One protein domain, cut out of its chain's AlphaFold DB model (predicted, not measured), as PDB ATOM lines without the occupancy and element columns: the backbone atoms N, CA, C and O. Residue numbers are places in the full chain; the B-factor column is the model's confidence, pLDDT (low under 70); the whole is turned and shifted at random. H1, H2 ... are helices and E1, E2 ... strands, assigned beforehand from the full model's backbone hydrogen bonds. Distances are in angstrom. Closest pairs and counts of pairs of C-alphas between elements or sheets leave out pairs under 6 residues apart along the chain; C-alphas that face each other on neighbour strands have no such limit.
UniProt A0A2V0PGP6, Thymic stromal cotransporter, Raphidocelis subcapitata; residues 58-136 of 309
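What this domain is: This is residues 58 to 136 of the 309 residues of the protein "Thymic stromal cotransporter" of Raphidocelis subcapitata (UniProt A0A2V0PGP6). A small three-stranded sheet stands at one end of a helical body, in which the hairpin H1 and H2 packs with H3 crossing H1 steeply. The short H4 packs near H3, and the loop of residues 112 to 123 reaches to the end far from the sheet. The printed part has 79 residues, with four named helices and three named strands in the order E1 H1 H2 E2 H3 H4 E3; the antiparallel sheet runs E2 E1 E3, and the class is mixed. It is compact, with a radius of gyration of the C-alphas of 11.4 A and spans of 34 by 23 by 20 A.

How they stand to each other: E1, residues 62 to 65, is the inner strand. E2, residues 99 to 101, is its antiparallel neighbour, with N 64 and O 100 2.8 A apart, within hydrogen-bond range. E3, residues 133 to 135, is its other antiparallel neighbour, with N 134 and O 63 at 2.8 A. H3, residues 102 to 111, is on the sheet at a height of 7.0 A, over none of its strands. H1, residues 68 to 79, touches H3 at a steep tilt of 62 degrees, the same way; their closest C-alphas, of Gly 77 and Leu 108, are 7.0 A apart. H2, residues 85 to 95, forms a helical hairpin with H1, opposite ways at 36 degrees, only just a steep tilt; their closest C-alphas, of Ala 78 and Arg 88, are 4.5 A apart. H1, only just on the sheet with 5 pairs of C-alphas within 10 A, and H2 each only graze it. H4, residues 124 to 127, is not on the sheet and only just touches H3, with 3 pairs of C-alphas within 8 A; the closest, of Cys 109 and Leu 124, are 6.1 A apart. E2, H3 and H4, and E3 make a split strand-helix-strand unit, two strands of one sheet joined through helices, with E1 between them in the sheet; its crossover is right-handed. In H1, H2 and H3 every O i to N i+4 pair is within hydrogen-bond range; H4 is too short for one.

Where its parts are: E1 begins at C-alpha 62 (130.628, 109.883, 125.090) and is 10.0 A long. H1 is 17.1 A long, H2 15.1 A and H3 14.4 A. E3 ends at C-alpha 135 (126.711, 111.105, 121.414).

The domain as a whole: The two C-alphas farthest apart, of Gly 116 and Arg 136, are 35.7 A apart. The printed part has no cut. The link from H3 to H4, 12 residues, is long. The pLDDT is under 70 at residues 58 to 61 and 115 to 119.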
ATOM      1  N   SER A  58     140.938 113.350 127.118       55.28
ATOM      2  CA  SER A  58     141.260 112.464 128.248       55.28
ATOM      3  C   SER A  58     140.063 111.621 128.734       55.28
ATOM      4  O   SER A  58     140.225 110.455 129.092       55.28
ATOM      5  N   TYR A  59     138.830 112.149 128.668       57.59
ATOM      6  CA  TYR A  59     137.656 111.537 129.323       57.59
ATOM      7  C   TYR A  59     136.628 110.856 128.394       57.59
ATOM      8  O   TYR A  59     135.561 110.426 128.842       57.59
ATOM      9  N   GLY A  60     136.996 110.613 127.133       59.25
ATOM     10  CA  GLY A  60     136.232 109.784 126.194       59.25
ATOM     11  C   GLY A  60     135.183 110.542 125.371       59.25
ATOM     12  O   GLY A  60     134.746 111.631 125.711       59.25
ATOM     13  N   ARG A  61     134.785 109.940 124.242       68.75
ATOM     14  CA  ARG A  61     133.921 110.534 123.197       68.75
ATOM     15  C   ARG A  61     132.428 110.628 123.581       68.75
ATOM     16  O   ARG A  61     131.635 111.144 122.796       68.75
ATOM     17  N   PHE A  62     132.031 110.102 124.738       79.00
ATOM     18  CA  PHE A  62     130.628 109.883 125.090       79.00
ATOM     19  C   PHE A  62     130.308 110.416 126.480       79.00
ATOM     20  O   PHE A  62     131.031 110.122 127.437       79.00
ATOM     21  N   ASP A  63     129.168 111.097 126.574       85.88
ATOM     22  CA  ASP A  63     128.625 111.575 127.838       85.88
ATOM     23  C   ASP A  63     127.402 110.736 128.231       85.88
ATOM     24  O   ASP A  63     126.554 110.386 127.406       85.88
ATOM     25  N   LEU A  64     127.299 110.409 129.512       85.00
ATOM     26  CA  LEU A  64     126.156 109.751 130.133       85.00
ATOM     27  C   LEU A  64     125.214 110.801 130.711       85.00
ATOM     28  O   LEU A  64     125.645 111.680 131.456       85.00
ATOM     29  N   GLY A  65     123.918 110.678 130.439       84.81
ATOM     30  CA  GLY A  65     122.895 111.419 131.170       84.81
ATOM     31  C   GLY A  65     122.914 111.057 132.657       84.81
ATOM     32  O   GLY A  65     123.002 109.882 133.016       84.81
ATOM     33  N   VAL A  66     122.830 112.068 133.525       84.81
ATOM     34  CA  VAL A  66     122.932 111.858 134.974       84.81
ATOM     35  C   VAL A  66     121.647 111.265 135.537       84.81
ATOM     36  O   VAL A  66     120.622 111.940 135.650       84.81
ATOM     37  N   THR A  67     121.728 109.997 135.937       87.12
ATOM     38  CA  THR A  67     120.690 109.295 136.699       87.12
ATOM     39  C   THR A  67     120.788 109.651 138.193       87.12
ATOM     40  O   THR A  67     121.834 110.117 138.657       87.12
ATOM     41  N   PRO A  68     119.729 109.428 138.995       85.62
ATOM     42  CA  PRO A  68     119.774 109.663 140.441       85.62
ATOM     43  C   PRO A  68     120.873 108.864 141.160       85.62
ATOM     44  O   PRO A  68     121.553 109.410 142.024       85.62
ATOM     45  N   ALA A  69     121.094 107.606 140.761       85.00
ATOM     46  CA  ALA A  69     122.140 106.750 141.324       85.00
ATOM     47  C   ALA A  69     123.547 107.288 141.020       85.00
ATOM     48  O   ALA A  69     124.409 107.331 141.893       85.00
ATOM     49  N   LEU A  70     123.759 107.770 139.794       86.12
ATOM     50  CA  LEU A  70     125.025 108.360 139.368       86.12
ATOM     51  C   LEU A  70     125.288 109.706 140.059       86.12
ATOM     52  O   LEU A  70     126.421 110.008 140.413       86.12
ATOM     53  N   ARG A  71     124.235 110.491 140.318       87.81
ATOM     54  CA  ARG A  71     124.323 111.735 141.096       87.81
ATOM     55  C   ARG A  71     124.731 111.477 142.543       87.81
ATOM     56  O   ARG A  71     125.533 112.231 143.084       87.81
ATOM     57  N   GLN A  72     124.197 110.421 143.153       87.50
ATOM     58  CA  GLN A  72     124.599 110.020 144.498       87.50
ATOM     59  C   GLN A  72     126.064 109.567 144.520       87.50
ATOM     60  O   GLN A  72     126.829 110.054 145.344       87.50
ATOM     61  N   LEU A  73     126.484 108.763 143.539       86.62
ATOM     62  CA  LEU A  73     127.877 108.330 143.388       86.62
ATOM     63  C   LEU A  73     128.856 109.512 143.246       86.62
ATOM     64  O   LEU A  73     129.944 109.491 143.812       86.62
ATOM     65  N   LEU A  74     128.473 110.557 142.505       88.94
ATOM     66  CA  LEU A  74     129.281 111.772 142.349       88.94
ATOM     67  C   LEU A  74     129.390 112.566 143.657       88.94
ATOM     68  O   LEU A  74     130.454 113.104 143.949       88.94
ATOM     69  N   ARG A  75     128.316 112.636 144.453       88.62
ATOM     70  CA  ARG A  75     128.333 113.307 145.764       88.62
ATOM     71  C   ARG A  75     129.184 112.552 146.774       88.62
ATOM     72  O   ARG A  75     129.993 113.176 147.455       88.62
ATOM     73  N   ASP A  76     129.043 111.233 146.819       86.56
ATOM     74  CA  ASP A  76     129.843 110.376 147.692       86.56
ATOM     75  C   ASP A  76     131.329 110.459 147.297       86.56
ATOM     76  O   ASP A  76     132.192 110.674 148.144       86.56
ATOM     77  N   GLY A  77     131.625 110.398 145.994       84.62
ATOM     78  CA  GLY A  77     132.983 110.536 145.467       84.62
ATOM     79  C   GLY A  77     133.603 111.915 145.714       84.62
ATOM     80  O   GLY A  77     134.801 112.009 145.960       84.62
ATOM     81  N   ALA A  78     132.810 112.991 145.724       86.69
ATOM     82  CA  ALA A  78     133.288 114.335 146.062       86.69
ATOM     83  C   ALA A  78     133.717 114.485 147.538       86.69
ATOM     84  O   ALA A  78     134.494 115.394 147.856       86.69
ATOM     85  N   GLY A  79     133.207 113.619 148.424       82.88
ATOM     86  CA  GLY A  79     133.515 113.585 149.856       82.88
ATOM     87  C   GLY A  79     134.531 112.515 150.278       82.88
ATOM     88  O   GLY A  79     134.957 112.523 151.430       82.88
ATOM     89  N   ASP A  80     134.935 111.611 149.381       83.00
ATOM     90  CA  ASP A  80     135.808 110.479 149.715       83.00
ATOM     91  C   ASP A  80     137.294 110.881 149.761       83.00
ATOM     92  O   ASP A  80     137.939 111.100 148.732       83.00
ATOM     93  N   ALA A  81     137.875 110.927 150.962       80.69
ATOM     94  CA  ALA A  81     139.288 111.251 151.165       80.69
ATOM     95  C   ALA A  81     140.261 110.230 150.534       80.69
ATOM     96  O   ALA A  81     141.434 110.553 150.343       80.69
ATOM     97  N   GLY A  82     139.793 109.023 150.190       78.81
ATOM     98  CA  GLY A  82     140.580 107.989 149.513       78.81
ATOM     99  C   GLY A  82     140.734 108.197 148.001       78.81
ATOM    100  O   GLY A  82     141.526 107.499 147.362       78.81
ATOM    101  N   LEU A  83     140.000 109.150 147.415       83.00
ATOM    102  CA  LEU A  83     140.071 109.476 145.991       83.00
ATOM    103  C   LEU A  83     141.125 110.563 145.694       83.00
ATOM    104  O   LEU A  83     141.251 111.527 146.460       83.00
ATOM    105  N   PRO A  84     141.843 110.469 144.551       86.75
ATOM    106  CA  PRO A  84     142.725 111.535 144.081       86.75
ATOM    107  C   PRO A  84     141.988 112.877 143.999       86.75
ATOM    108  O   PRO A  84     140.847 112.927 143.534       86.75
ATOM    109  N   GLU A  85     142.646 113.965 144.411       86.06
ATOM    110  CA  GLU A  85     142.051 115.316 144.449       86.06
ATOM    111  C   GLU A  85     141.468 115.729 143.089       86.06
ATOM    112  O   GLU A  85     140.373 116.280 143.021       86.06
ATOM    113  N   GLU A  86     142.143 115.375 141.991       85.75
ATOM    114  CA  GLU A  86     141.667 115.647 140.631       85.75
ATOM    115  C   GLU A  86     140.301 115.008 140.344       85.75
ATOM    116  O   GLU A  86     139.434 115.641 139.741       85.75
ATOM    117  N   LEU A  87     140.079 113.773 140.811       84.56
ATOM    118  CA  LEU A  87     138.811 113.073 140.617       84.56
ATOM    119  C   LEU A  87     137.717 113.662 141.510       84.56
ATOM    120  O   LEU A  87     136.595 113.845 141.045       84.56
ATOM    121  N   ARG A  88     138.049 114.023 142.757       87.69
ATOM    122  CA  ARG A  88     137.113 114.696 143.673       87.69
ATOM    123  C   ARG A  88     136.624 116.023 143.112       87.69
ATOM    124  O   ARG A  88     135.432 116.321 143.168       87.69
ATOM    125  N   GLU A  89     137.525 116.798 142.524       88.00
ATOM    126  CA  GLU A  89     137.182 118.081 141.926       88.00
ATOM    127  C   GLU A  89     136.343 117.915 140.645       88.00
ATOM    128  O   GLU A  89     135.422 118.693 140.392       88.00
ATOM    129  N   LEU A  90     136.588 116.864 139.853       86.62
ATOM    130  CA  LEU A  90     135.721 116.503 138.725       86.62
ATOM    131  C   LEU A  90     134.330 116.050 139.188       86.62
ATOM    132  O   LEU A  90     133.329 116.430 138.579       86.62
ATOM    133  N   CYS A  91     134.239 115.299 140.288       86.94
ATOM    134  CA  CYS A  91     132.965 114.924 140.898       86.94
ATOM    135  C   CYS A  91     132.162 116.145 141.347       86.94
ATOM    136  O   CYS A  91     130.974 116.218 141.040       86.94
ATOM    137  N   ARG A  92     132.799 117.123 142.007       88.69
ATOM    138  CA  ARG A  92     132.147 118.383 142.412       88.69
ATOM    139  C   ARG A  92     131.617 119.152 141.209       88.69
ATOM    140  O   ARG A  92     130.449 119.528 141.196       88.69
ATOM    141  N   ARG A  93     132.440 119.307 140.167       88.31
ATOM    142  CA  ARG A  93     132.057 119.994 138.924       88.31
ATOM    143  C   ARG A  93     130.887 119.325 138.202       88.31
ATOM    144  O   ARG A  93     130.038 120.014 137.645       88.31
ATOM    145  N   HIS A  94     130.820 117.995 138.219       85.75
ATOM    146  CA  HIS A  94     129.781 117.240 137.519       85.75
ATOM    147  C   HIS A  94     128.582 116.829 138.395       85.75
ATOM    148  O   HIS A  94     127.620 116.281 137.861       85.75
ATOM    149  N   ALA A  95     128.586 117.116 139.702       83.75
ATOM    150  CA  ALA A  95     127.488 116.773 140.616       83.75
ATOM    151  C   ALA A  95     126.166 117.475 140.254       83.75
ATOM    152  O   ALA A  95     125.083 116.909 140.437       83.75
ATOM    153  N   GLU A  96     126.264 118.694 139.721       82.12
ATOM    154  CA  GLU A  96     125.129 119.505 139.262       82.12
ATOM    155  C   GLU A  96     124.953 119.466 137.735       82.12
ATOM    156  O   GLU A  96     123.909 119.863 137.214       82.12
ATOM    157  N   ALA A  97     125.938 118.937 137.003       82.44
ATOM    158  CA  ALA A  97     125.869 118.814 135.555       82.44
ATOM    159  C   ALA A  97     124.828 117.758 135.138       82.44
ATOM    160  O   ALA A  97     124.707 116.688 135.730       82.44
ATOM    161  N   GLY A  98     124.079 118.030 134.066       82.12
ATOM    162  CA  GLY A  98     123.089 117.090 133.519       82.12
ATOM    163  C   GLY A  98     123.688 115.924 132.716       82.12
ATOM    164  O   GLY A  98     122.952 115.030 132.293       82.12
ATOM    165  N   ALA A  99     125.003 115.936 132.488       85.50
ATOM    166  CA  ALA A  99     125.739 114.886 131.799       85.50
ATOM    167  C   ALA A  99     127.145 114.723 132.397       85.50
ATOM    168  O   ALA A  99     127.756 115.714 132.810       85.50
ATOM    169  N   ILE A 100     127.652 113.488 132.421       87.56
ATOM    170  CA  ILE A 100     129.021 113.183 132.854       87.56
ATOM    171  C   ILE A 100     129.809 112.411 131.795       87.56
ATOM    172  O   ILE A 100     129.223 111.576 131.105       87.56
ATOM    173  N   PRO A 101     131.136 112.595 131.705       88.44
ATOM    174  CA  PRO A 101     131.969 111.789 130.820       88.44
ATOM    175  C   PRO A 101     131.951 110.301 131.200       88.44
ATOM    176  O   PRO A 101     132.050 109.940 132.377       88.44
ATOM    177  N   TRP A 102     131.902 109.414 130.204       85.88
ATOM    178  CA  TRP A 102     131.892 107.958 130.416       85.88
ATOM    179  C   TRP A 102     133.092 107.449 131.233       85.88
ATOM    180  O   TRP A 102     132.935 106.585 132.097       85.88
ATOM    181  N   ARG A 103     134.293 108.004 131.010       87.50
ATOM    182  CA  ARG A 103     135.501 107.607 131.755       87.50
ATOM    183  C   ARG A 103     135.426 107.955 133.239       87.50
ATOM    184  O   ARG A 103     135.882 107.159 134.055       87.50
ATOM    185  N   LEU A 104     134.812 109.088 133.581       86.88
ATOM    186  CA  LEU A 104     134.614 109.501 134.971       86.88
ATOM    187  C   LEU A 104     133.695 108.509 135.702       86.88
ATOM    188  O   LEU A 104     134.007 108.074 136.808       86.88
ATOM    189  N   ALA A 105     132.611 108.075 135.050       86.81
ATOM    190  CA  ALA A 105     131.704 107.065 135.595       86.81
ATOM    191  C   ALA A 105     132.407 105.718 135.846       86.81
ATOM    192  O   ALA A 105     132.226 105.112 136.901       86.81
ATOM    193  N   GLN A 106     133.244 105.268 134.902       87.69
ATOM    194  CA  GLN A 106     134.045 104.049 135.063       87.69
ATOM    195  C   GLN A 106     134.996 104.153 136.260       87.69
ATOM    196  O   GLN A 106     134.997 103.273 137.116       87.69
ATOM    197  N   GLN A 107     135.758 105.247 136.350       87.81
ATOM    198  CA  GLN A 107     136.727 105.465 137.425       87.81
ATOM    199  C   GLN A 107     136.066 105.512 138.806       87.81
ATOM    200  O   GLN A 107     136.614 104.962 139.758       87.81
ATOM    201  N   LEU A 108     134.876 106.109 138.914       86.06
ATOM    202  CA  LEU A 108     134.125 106.154 140.170       86.06
ATOM    203  C   LEU A 108     133.569 104.790 140.569       86.06
ATOM    204  O   LEU A 108     133.700 104.392 141.725       86.06
ATOM    205  N   CYS A 109     133.004 104.039 139.621       86.75
ATOM    206  CA  CYS A 109     132.567 102.675 139.903       86.75
ATOM    207  C   CYS A 109     133.751 101.786 140.313       86.75
ATOM    208  O   CYS A 109     133.626 101.013 141.258       86.75
ATOM    209  N   ASP A 110     134.906 101.910 139.658       86.69
ATOM    210  CA  ASP A 110     136.117 101.154 139.998       86.69
ATOM    211  C   ASP A 110     136.668 101.545 141.377       86.69
ATOM    212  O   ASP A 110     137.087 100.674 142.140       86.69
ATOM    213  N   ALA A 111     136.630 102.836 141.724       84.69
ATOM    214  CA  ALA A 111     137.035 103.333 143.034       84.69
ATOM    215  C   ALA A 111     136.098 102.861 144.157       84.69
ATOM    216  O   ALA A 111     136.588 102.423 145.193       84.69
ATOM    217  N   SER A 112     134.780 102.835 143.920       82.12
ATOM    218  CA  SER A 112     133.786 102.320 144.882       82.12
ATOM    219  C   SER A 112     133.901 100.813 145.157       82.12
ATOM    220  O   SER A 112     133.279 100.299 146.079       82.12
ATOM    221  N   ARG A 113     134.670 100.078 144.342       82.00
ATOM    222  CA  ARG A 113     134.936  98.645 144.542       82.00
ATOM    223  C   ARG A 113     136.239  98.379 145.293       82.00
ATOM    224  O   ARG A 113     136.539  97.220 145.578       82.00
ATOM    225  N   ARG A 114     137.034  99.412 145.588       81.25
ATOM    226  CA  ARG A 114     138.272  99.246 146.353       81.25
ATOM    227  C   ARG A 114     137.947  99.056 147.838       81.25
ATOM    228  O   ARG A 114     137.045  99.710 148.355       81.25
ATOM    229  N   PRO A 115     138.684  98.189 148.547       67.06
ATOM    230  CA  PRO A 115     138.509  98.040 149.985       67.06
ATOM    231  C   PRO A 115     138.840  99.366 150.689       67.06
ATOM    232  O   PRO A 115     139.909  99.931 150.464       67.06
ATOM    233  N   GLY A 116     137.920  99.858 151.525       67.19
ATOM    234  CA  GLY A 116     138.064 101.128 152.249       67.19
ATOM    235  C   GLY A 116     137.372 102.339 151.611       67.19
ATOM    236  O   GLY A 116     137.534 103.442 152.123       67.19
ATOM    237  N   SER A 117     136.600 102.160 150.532       68.56
ATOM    238  CA  SER A 117     135.773 103.236 149.970       68.56
ATOM    239  C   SER A 117     134.584 103.579 150.871       68.56
ATOM    240  O   SER A 117     133.968 102.697 151.472       68.56
ATOM    241  N   ALA A 118     134.218 104.861 150.915       65.81
ATOM    242  CA  ALA A 118     133.103 105.349 151.732       65.81
ATOM    243  C   ALA A 118     131.708 105.003 151.164       65.81
ATOM    244  O   ALA A 118     130.714 105.069 151.884       65.81
ATOM    245  N   SER A 119     131.624 104.641 149.879       67.94
ATOM    246  CA  SER A 119     130.370 104.359 149.164       67.94
ATOM    247  C   SER A 119     130.196 102.850 148.917       67.94
ATOM    248  O   SER A 119     131.201 102.152 148.729       67.94
ATOM    249  N   PRO A 120     128.956 102.317 148.910       74.19
ATOM    250  CA  PRO A 120     128.701 100.916 148.586       74.19
ATOM    251  C   PRO A 120     129.174 100.560 147.164       74.19
ATOM    252  O   PRO A 120     129.120 101.403 146.262       74.19
ATOM    253  N   PRO A 121     129.589  99.301 146.923       76.44
ATOM    254  CA  PRO A 121     130.105  98.880 145.628       76.44
ATOM    255  C   PRO A 121     129.026  99.025 144.555       76.44
ATOM    256  O   PRO A 121     128.029  98.299 144.537       76.44
ATOM    257  N   SER A 122     129.240  99.967 143.639       79.19
ATOM    258  CA  SER A 122     128.304 100.254 142.557       79.19
ATOM    259  C   SER A 122     128.784  99.639 141.244       79.19
ATOM    260  O   SER A 122     129.964  99.685 140.878       79.19
ATOM    261  N   TRP A 123     127.845  99.050 140.508       85.12
ATOM    262  CA  TRP A 123     128.101  98.537 139.171       85.12
ATOM    263  C   TRP A 123     127.641  99.546 138.131       85.12
ATOM    264  O   TRP A 123     126.541 100.092 138.224       85.12
ATOM    265  N   LEU A 124     128.454  99.743 137.094       83.25
ATOM    266  CA  LEU A 124     128.199 100.744 136.060       83.25
ATOM    267  C   LEU A 124     126.856 100.527 135.349       83.25
ATOM    268  O   LEU A 124     126.145 101.487 135.087       83.25
ATOM    269  N   HIS A 125     126.474  99.273 135.090       83.31
ATOM    270  CA  HIS A 125     125.187  98.947 134.468       83.31
ATOM    271  C   HIS A 125     123.991  99.289 135.371       83.31
ATOM    272  O   HIS A 125     122.949  99.695 134.868       83.31
ATOM    273  N   ALA A 126     124.140  99.167 136.694       83.88
ATOM    274  CA  ALA A 126     123.099  99.511 137.658       83.88
ATOM    275  C   ALA A 126     122.999 101.033 137.846       83.88
ATOM    276  O   ALA A 126     121.904 101.587 137.834       83.88
ATOM    277  N   ALA A 127     124.142 101.721 137.938       82.62
ATOM    278  CA  ALA A 127     124.201 103.173 138.094       82.62
ATOM    279  C   ALA A 127     123.774 103.930 136.822       82.62
ATOM    280  O   ALA A 127     123.119 104.966 136.914       82.62
ATOM    281  N   ALA A 128     124.102 103.413 135.635       81.88
ATOM    282  CA  ALA A 128     123.734 104.006 134.347       81.88
ATOM    283  C   ALA A 128     122.364 103.538 133.818       81.88
ATOM    284  O   ALA A 128     121.945 103.978 132.746       81.88
ATOM    285  N   SER A 129     121.660 102.662 134.544       83.75
ATOM    286  CA  SER A 129     120.337 102.180 134.141       83.75
ATOM    287  C   SER A 129     119.351 103.346 134.010       83.75
ATOM    288  O   SER A 129     119.207 104.160 134.922       83.75
ATOM    289  N   GLY A 130     118.700 103.458 132.849       80.06
ATOM    290  CA  GLY A 130     117.794 104.568 132.524       80.06
ATOM    291  C   GLY A 130     118.483 105.874 132.100       80.06
ATOM    292  O   GLY A 130     117.799 106.860 131.833       80.06
ATOM    293  N   GLY A 131     119.817 105.907 132.011       81.31
ATOM    294  CA  GLY A 131     120.573 107.051 131.502       81.31
ATOM    295  C   GLY A 131     120.633 107.074 129.973       81.31
ATOM    296  O   GLY A 131     120.918 106.063 129.335       81.31
ATOM    297  N   ALA A 132     120.406 108.240 129.365       83.06
ATOM    298  CA  ALA A 132     120.595 108.417 127.926       83.06
ATOM    299  C   ALA A 132     122.082 108.616 127.595       83.06
ATOM    300  O   ALA A 132     122.733 109.486 128.178       83.06
ATOM    301  N   LEU A 133     122.617 107.863 126.629       82.75
ATOM    302  CA  LEU A 133     123.930 108.156 126.053       82.75
ATOM    303  C   LEU A 133     123.826 109.359 125.114       82.75
ATOM    304  O   LEU A 133     123.116 109.326 124.108       82.75
ATOM    305  N   ARG A 134     124.566 110.422 125.432       81.06
ATOM    306  CA  ARG A 134     124.702 111.604 124.586       81.06
ATOM    307  C   ARG A 134     125.934 111.431 123.710       81.06
ATOM    308  O   ARG A 134     127.076 111.532 124.156       81.06
ATOM    309  N   LEU A 135     125.679 111.141 122.439       78.19
ATOM    310  CA  LEU A 135     126.711 111.105 121.414       78.19
ATOM    311  C   LEU A 135     126.958 112.534 120.934       78.19
ATOM    312  O   LEU A 135     126.038 113.195 120.447       78.19
ATOM    313  N   ARG A 136     128.199 113.016 121.041       70.56
ATOM    314  CA  ARG A 136     128.567 114.295 120.433       70.56
ATOM    315  C   ARG A 136     128.536 114.131 118.917       70.56
ATOM    316  O   ARG A 136     129.260 113.298 118.367       70.56
TER     317      ARG A 136